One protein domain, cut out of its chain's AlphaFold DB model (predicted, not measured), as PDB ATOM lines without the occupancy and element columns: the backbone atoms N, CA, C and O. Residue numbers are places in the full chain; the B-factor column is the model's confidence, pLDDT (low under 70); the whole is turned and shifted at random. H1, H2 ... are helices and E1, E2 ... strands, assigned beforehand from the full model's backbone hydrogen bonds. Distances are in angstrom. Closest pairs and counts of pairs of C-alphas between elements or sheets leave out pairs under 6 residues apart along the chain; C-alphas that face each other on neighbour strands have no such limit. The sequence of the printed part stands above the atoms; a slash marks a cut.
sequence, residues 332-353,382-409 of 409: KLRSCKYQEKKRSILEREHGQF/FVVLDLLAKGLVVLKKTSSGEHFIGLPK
ATOM      1  N   LYS A 332      13.535 -37.967  13.178       67.06
ATOM      2  CA  LYS A 332      13.496 -38.755  14.424       67.06
ATOM      3  C   LYS A 332      12.292 -39.694  14.464       67.06
ATOM      4  O   LYS A 332      12.473 -40.874  14.743       67.06
ATOM      5  N   LEU A 333      11.098 -39.213  14.122       63.69
ATOM      6  CA  LEU A 333       9.879 -40.029  14.096       63.69
ATOM      7  C   LEU A 333       9.980 -41.180  13.087       63.69
ATOM      8  O   LEU A 333       9.643 -42.317  13.422       63.69
ATOM      9  N   ARG A 334      10.510 -40.923  11.883       69.62
ATOM     10  CA  ARG A 334      10.789 -41.976  10.888       69.62
ATOM     11  C   ARG A 334      11.794 -42.999  11.418       69.62
ATOM     12  O   ARG A 334      11.571 -44.198  11.267       69.62
ATOM     13  N   SER A 335      12.854 -42.544  12.089       66.31
ATOM     14  CA  SER A 335      13.835 -43.429  12.727       66.31
ATOM     15  C   SER A 335      13.211 -44.280  13.840       66.31
ATOM     16  O   SER A 335      13.517 -45.466  13.923       66.31
ATOM     17  N   CYS A 336      12.332 -43.721  14.677       68.44
ATOM     18  CA  CYS A 336      11.653 -44.463  15.744       68.44
ATOM     19  C   CYS A 336      10.695 -45.518  15.181       68.44
ATOM     20  O   CYS A 336      10.820 -46.686  15.542       68.44
ATOM     21  N   LYS A 337       9.825 -45.148  14.227       69.88
ATOM     22  CA  LYS A 337       8.936 -46.105  13.538       69.88
ATOM     23  C   LYS A 337       9.730 -47.230  12.871       69.88
ATOM     24  O   LYS A 337       9.336 -48.393  12.923       69.88
ATOM     25  N   TYR A 338      10.870 -46.900  12.265       68.44
ATOM     26  CA  TYR A 338      11.761 -47.902  11.690       68.44
ATOM     27  C   TYR A 338      12.375 -48.819  12.759       68.44
ATOM     28  O   TYR A 338      12.377 -50.033  12.572       68.44
ATOM     29  N   GLN A 339      12.867 -48.281  13.879       71.38
ATOM     30  CA  GLN A 339      13.411 -49.098  14.971       71.38
ATOM     31  C   GLN A 339      12.357 -50.020  15.589       71.38
ATOM     32  O   GLN A 339      12.663 -51.171  15.894       71.38
ATOM     33  N   GLU A 340      11.122 -49.549  15.722       69.31
ATOM     34  CA  GLU A 340       9.994 -50.337  16.213       69.31
ATOM     35  C   GLU A 340       9.608 -51.449  15.227       69.31
ATOM     36  O   GLU A 340       9.510 -52.614  15.612       69.31
ATOM     37  N   LYS A 341       9.526 -51.140  13.925       72.19
ATOM     38  CA  LYS A 341       9.310 -52.150  12.874       72.19
ATOM     39  C   LYS A 341      10.451 -53.169  12.824       72.19
ATOM     40  O   LYS A 341      10.204 -54.365  12.690       72.19
ATOM     41  N   LYS A 342      11.700 -52.718  12.973       70.25
ATOM     42  CA  LYS A 342      12.888 -53.579  13.058       70.25
ATOM     43  C   LYS A 342      12.817 -54.497  14.280       70.25
ATOM     44  O   LYS A 342      13.097 -55.683  14.138       70.25
ATOM     45  N   ARG A 343      12.407 -53.979  15.444       69.75
ATOM     46  CA  ARG A 343      12.175 -54.779  16.657       69.75
ATOM     47  C   ARG A 343      11.093 -55.833  16.413       69.75
ATOM     48  O   ARG A 343      11.363 -57.004  16.639       69.75
ATOM     49  N   SER A 344       9.942 -55.447  15.864       70.69
ATOM     50  CA  SER A 344       8.830 -56.369  15.582       70.69
ATOM     51  C   SER A 344       9.209 -57.488  14.599       70.69
ATOM     52  O   SER A 344       8.834 -58.642  14.802       70.69
ATOM     53  N   ILE A 345       9.991 -57.184  13.554       73.44
ATOM     54  CA  ILE A 345      10.486 -58.206  12.615       73.44
ATOM     55  C   ILE A 345      11.454 -59.162  13.320       73.44
ATOM     56  O   ILE A 345      11.304 -60.373  13.189       73.44
ATOM     57  N   LEU A 346      12.405 -58.636  14.100       69.44
ATOM     58  CA  LEU A 346      13.356 -59.462  14.846       69.44
ATOM     59  C   LEU A 346      12.662 -60.347  15.892       69.44
ATOM     60  O   LEU A 346      13.061 -61.498  16.056       69.44
ATOM     61  N   GLU A 347      11.628 -59.842  16.568       73.81
ATOM     62  CA  GLU A 347      10.807 -60.603  17.518       73.81
ATOM     63  C   GLU A 347      10.005 -61.708  16.820       73.81
ATOM     64  O   GLU A 347       9.986 -62.837  17.310       73.81
ATOM     65  N   ARG A 348       9.412 -61.433  15.649       72.75
ATOM     66  CA  ARG A 348       8.721 -62.451  14.839       72.75
ATOM     67  C   ARG A 348       9.680 -63.545  14.364       72.75
ATOM     68  O   ARG A 348       9.352 -64.725  14.460       72.75
ATOM     69  N   GLU A 349      10.862 -63.160  13.883       70.88
ATOM     70  CA  GLU A 349      11.900 -64.106  13.458       70.88
ATOM     71  C   GLU A 349      12.432 -64.929  14.643       70.88
ATOM     72  O   GLU A 349      12.632 -66.130  14.502       70.88
ATOM     73  N   HIS A 350      12.607 -64.335  15.830       63.62
ATOM     74  CA  HIS A 350      13.024 -65.075  17.031       63.62
ATOM     75  C   HIS A 350      11.926 -65.994  17.581       63.62
ATOM     76  O   HIS A 350      12.245 -67.063  18.103       63.62
ATOM     77  N   GLY A 351      10.652 -65.608  17.462       58.88
ATOM     78  CA  GLY A 351       9.512 -66.429  17.872       58.88
ATOM     79  C   GLY A 351       9.365 -67.700  17.032       58.88
ATOM     80  O   GLY A 351       9.134 -68.770  17.583       58.88
ATOM     81  N   GLN A 352       9.605 -67.625  15.718       53.66
ATOM     82  CA  GLN A 352       9.485 -68.785  14.821       53.66
ATOM     83  C   GLN A 352      10.522 -69.892  15.061       53.66
ATOM     84  O   GLN A 352      10.265 -71.041  14.715       53.66
ATOM     85  N   PHE A 353      11.670 -69.594  15.677       50.81
ATOM     86  CA  PHE A 353      12.666 -70.621  16.009       50.81
ATOM     87  C   PHE A 353      12.357 -71.392  17.297       50.81
ATOM     88  O   PHE A 353      13.051 -72.366  17.589       50.81
ATOM     89  N   PHE A 382      18.901 -55.821   5.598       63.91
ATOM     90  CA  PHE A 382      18.740 -54.999   6.802       63.91
ATOM     91  C   PHE A 382      19.739 -53.849   6.849       63.91
ATOM     92  O   PHE A 382      19.371 -52.765   7.283       63.91
ATOM     93  N   VAL A 383      20.968 -54.053   6.368       72.56
ATOM     94  CA  VAL A 383      21.978 -52.987   6.293       72.56
ATOM     95  C   VAL A 383      21.523 -51.892   5.331       72.56
ATOM     96  O   VAL A 383      21.555 -50.715   5.677       72.56
ATOM     97  N   VAL A 384      21.022 -52.274   4.155       70.44
ATOM     98  CA  VAL A 384      20.490 -51.335   3.157       70.44
ATOM     99  C   VAL A 384      19.293 -50.551   3.697       70.44
ATOM    100  O   VAL A 384      19.253 -49.329   3.557       70.44
ATOM    101  N   LEU A 385      18.342 -51.222   4.351       68.56
ATOM    102  CA  LEU A 385      17.182 -50.560   4.957       68.56
ATOM    103  C   LEU A 385      17.586 -49.617   6.101       68.56
ATOM    104  O   LEU A 385      17.012 -48.539   6.226       68.56
ATOM    105  N   ASP A 386      18.602 -49.975   6.891       67.62
ATOM    106  CA  ASP A 386      19.140 -49.129   7.964       67.62
ATOM    107  C   ASP A 386      19.801 -47.865   7.402       67.62
ATOM    108  O   ASP A 386      19.603 -46.770   7.930       67.62
ATOM    109  N   LEU A 387      20.549 -47.997   6.302       72.88
ATOM    110  CA  LEU A 387      21.180 -46.872   5.612       72.88
ATOM    111  C   LEU A 387      20.142 -45.961   4.938       72.88
ATOM    112  O   LEU A 387      20.283 -44.738   5.014       72.88
ATOM    113  N   LEU A 388      19.094 -46.531   4.331       69.19
ATOM    114  CA  LEU A 388      17.967 -45.781   3.758       69.19
ATOM    115  C   LEU A 388      17.205 -45.015   4.849       69.19
ATOM    116  O   LEU A 388      16.961 -43.819   4.712       69.19
ATOM    117  N   ALA A 389      16.888 -45.670   5.972       66.75
ATOM    118  CA  ALA A 389      16.181 -45.049   7.094       66.75
ATOM    119  C   ALA A 389      16.988 -43.914   7.748       66.75
ATOM    120  O   ALA A 389      16.418 -42.913   8.184       66.75
ATOM    121  N   LYS A 390      18.319 -44.044   7.786       73.62
ATOM    122  CA  LYS A 390      19.232 -42.996   8.267       73.62
ATOM    123  C   LYS A 390      19.460 -41.871   7.250       73.62
ATOM    124  O   LYS A 390      20.132 -40.899   7.586       73.62
ATOM    125  N   GLY A 391      18.926 -41.986   6.032       70.25
ATOM    126  CA  GLY A 391      19.142 -41.024   4.951       70.25
ATOM    127  C   GLY A 391      20.590 -40.976   4.457       70.25
ATOM    128  O   GLY A 391      20.996 -39.987   3.858       70.25
ATOM    129  N   LEU A 392      21.380 -42.020   4.734       73.19
ATOM    130  CA  LEU A 392      22.772 -42.135   4.286       73.19
ATOM    131  C   LEU A 392      22.859 -42.599   2.833       73.19
ATOM    132  O   LEU A 392      23.865 -42.380   2.166       73.19
ATOM    133  N   VAL A 393      21.797 -43.234   2.349       79.12
ATOM    134  CA  VAL A 393      21.623 -43.612   0.953       79.12
ATOM    135  C   VAL A 393      20.200 -43.282   0.511       79.12
ATOM    136  O   VAL A 393      19.286 -43.186   1.330       79.12
ATOM    137  N   VAL A 394      20.019 -43.103  -0.791       84.19
ATOM    138  CA  VAL A 394      18.758 -42.762  -1.449       84.19
ATOM    139  C   VAL A 394      18.489 -43.806  -2.523       84.19
ATOM    140  O   VAL A 394      19.394 -44.170  -3.277       84.19
ATOM    141  N   LEU A 395      17.248 -44.279  -2.607       80.00
ATOM    142  CA  LEU A 395      16.816 -45.138  -3.701       80.00
ATOM    143  C   LEU A 395      16.598 -44.272  -4.948       80.00
ATOM    144  O   LEU A 395      15.830 -43.313  -4.914       80.00
ATOM    145  N   LYS A 396      17.297 -44.584  -6.034       84.06
ATOM    146  CA  LYS A 396      17.160 -43.926  -7.332       84.06
ATOM    147  C   LYS A 396      16.542 -44.905  -8.315       84.06
ATOM    148  O   LYS A 396      16.904 -46.079  -8.322       84.06
ATOM    149  N   LYS A 397      15.635 -44.402  -9.144       82.81
ATOM    150  CA  LYS A 397      15.029 -45.146 -10.246       82.81
ATOM    151  C   LYS A 397      15.697 -44.705 -11.546       82.81
ATOM    152  O   LYS A 397      15.854 -43.504 -11.777       82.81
ATOM    153  N   THR A 398      16.167 -45.648 -12.353       80.62
ATOM    154  CA  THR A 398      16.654 -45.363 -13.707       80.62
ATOM    155  C   THR A 398      15.478 -45.049 -14.632       80.62
ATOM    156  O   THR A 398      14.326 -45.372 -14.337       80.62
ATOM    157  N   SER A 399      15.767 -44.478 -15.801       75.44
ATOM    158  CA  SER A 399      14.787 -44.324 -16.885       75.44
ATOM    159  C   SER A 399      14.248 -45.664 -17.407       75.44
ATOM    160  O   SER A 399      13.160 -45.695 -17.969       75.44
ATOM    161  N   SER A 400      14.972 -46.770 -17.192       83.62
ATOM    162  CA  SER A 400      14.520 -48.139 -17.477       83.62
ATOM    163  C   SER A 400      13.631 -48.743 -16.379       83.62
ATOM    164  O   SER A 400      13.154 -49.862 -16.539       83.62
ATOM    165  N   GLY A 401      13.398 -48.030 -15.270       79.44
ATOM    166  CA  GLY A 401      12.583 -48.499 -14.146       79.44
ATOM    167  C   GLY A 401      13.331 -49.344 -13.108       79.44
ATOM    168  O   GLY A 401      12.725 -49.779 -12.128       79.44
ATOM    169  N   GLU A 402      14.638 -49.547 -13.273       77.62
ATOM    170  CA  GLU A 402      15.477 -50.274 -12.319       77.62
ATOM    171  C   GLU A 402      15.781 -49.415 -11.087       77.62
ATOM    172  O   GLU A 402      16.000 -48.206 -11.181       77.62
ATOM    173  N   HIS A 403      15.827 -50.045  -9.913       74.56
ATOM    174  CA  HIS A 403      16.089 -49.360  -8.650       74.56
ATOM    175  C   HIS A 403      17.522 -49.617  -8.190       74.56
ATOM    176  O   HIS A 403      17.949 -50.765  -8.066       74.56
ATOM    177  N   PHE A 404      18.254 -48.552  -7.879       83.06
ATOM    178  CA  PHE A 404      19.609 -48.630  -7.343       83.06
ATOM    179  C   PHE A 404      19.789 -47.708  -6.141       83.06
ATOM    180  O   PHE A 404      19.071 -46.728  -5.951       83.06
ATOM    181  N   ILE A 405      20.763 -48.031  -5.298       81.06
ATOM    182  CA  ILE A 405      21.055 -47.293  -4.070       81.06
ATOM    183  C   ILE A 405      22.186 -46.312  -4.375       81.06
ATOM    184  O   ILE A 405      23.289 -46.722  -4.732       81.06
ATOM    185  N   GLY A 406      21.921 -45.015  -4.254       77.25
ATOM    186  CA  GLY A 406      22.911 -43.956  -4.440       77.25
ATOM    187  C   GLY A 406      23.183 -43.191  -3.149       77.25
ATOM    188  O   GLY A 406      22.358 -43.173  -2.244       77.25
ATOM    189  N   LEU A 407      24.320 -42.507  -3.068       74.62
ATOM    190  CA  LEU A 407      24.567 -41.544  -1.992       74.62
ATOM    191  C   LEU A 407      23.777 -40.240  -2.253       74.62
ATOM    192  O   LEU A 407      23.615 -39.860  -3.425       74.62
ATOM    193  N   PRO A 408      23.254 -39.574  -1.203       72.06
ATOM    194  CA  PRO A 408      22.618 -38.261  -1.327       72.06
ATOM    195  C   PRO A 408      23.631 -37.220  -1.841       72.06
ATOM    196  O   PRO A 408      24.806 -37.275  -1.478       72.06
ATOM    197  N   LYS A 409      23.180 -36.329  -2.737       59.53
ATOM    198  CA  LYS A 409      23.990 -35.252  -3.339       59.53
ATOM    199  C   LYS A 409      24.112 -34.043  -2.424       59.53
ATOM    200  O   LYS A 409      23.114 -33.744  -1.732       59.53
TER     201      LYS A 409
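Overview. This is residues 332 to 353 and 382 to 409 of the 409 residues of the protein "Hypothetical protein" of Skeletonema marinoi (UniProt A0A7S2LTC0). Three slender parts follow one another in a loose, flat row: the long helix H1 at one end, the short helix H2 in between, and a small two-stranded hairpin, E1 and E2, at the other end. H1 and H2 run nearly alongside in opposite ways, and the far part of H1, residues 343 to 352, sticks out with Phe 353, clear of the rest. The printed part has 50 residues with two named helices and two named strands, in the order H1, H2, E1, E2; the sheet, E1 - E2, is antiparallel and the class is mixed, helices and strands. The whole is loose, with a radius of gyration of the C-alphas of 13.9 A and spans of 41 by 25 by 13 A.

Arrangement. Strands E1, residues 394 to 397, and E2, residues 403 to 406, form a hairpin of antiparallel neighbours, with 142 degrees between their directions. N 394 and O 406 are within hydrogen-bond range at 2.8 A, as are N 404 and O 396 at 2.9 A. C-alphas 397 and 403 face each other at 4.6 A. The closest C-alphas of E1 and helix H2, residues 382 to 389, are those of Val 394 and Leu 388, 6.1 A apart. H2 and E2 are apart, but only just, with their closest C-alphas at 8.3 A. Helix H1, residues 332 to 352, and H2 only just touch, with 3 pairs of C-alphas within 8 A, and H1 does so with residues 334 to 338 alone. Their closest C-alphas are those of Ser 335 and Ala 389, 6.3 A apart, and they run opposite ways at a shallow tilt of 20 degrees. H1 is apart from both E1 and E2. In H1 and H2 every O i to N i+4 pair is within hydrogen-bond range.

Along the chain. E1 runs from Val 394, C-alpha at (18.758, -42.762, -1.449), to Lys 397 over 9.8 A. E2 runs from His 403 to Gly 406, C-alpha at (22.911, -43.956, -4.440), over 9.7 A. H2 runs from Phe 382 to Ala 389 over 10.3 A. H1 begins at Lys 332, C-alpha at (13.496, -38.755, 14.424), and reaches Gln 352 over 30.3 A.

Size, cuts and confidence. The C-alphas of Phe 353 and Ser 399 are the two farthest apart, at 42.2 A. Residues 354 to 381 are not printed, and C-alphas 353 and 382 are 19.1 A apart across this cut, which the link from H1 to H2 crosses. The links from H2 to E1 and from E1 to E2 are tight. The printed part ends at Lys 409, the chain's last residue. The model's mean pLDDT over the printed part is 71.6; 20 residues are under 70, among them residues 332 to 338 and 350 to 353.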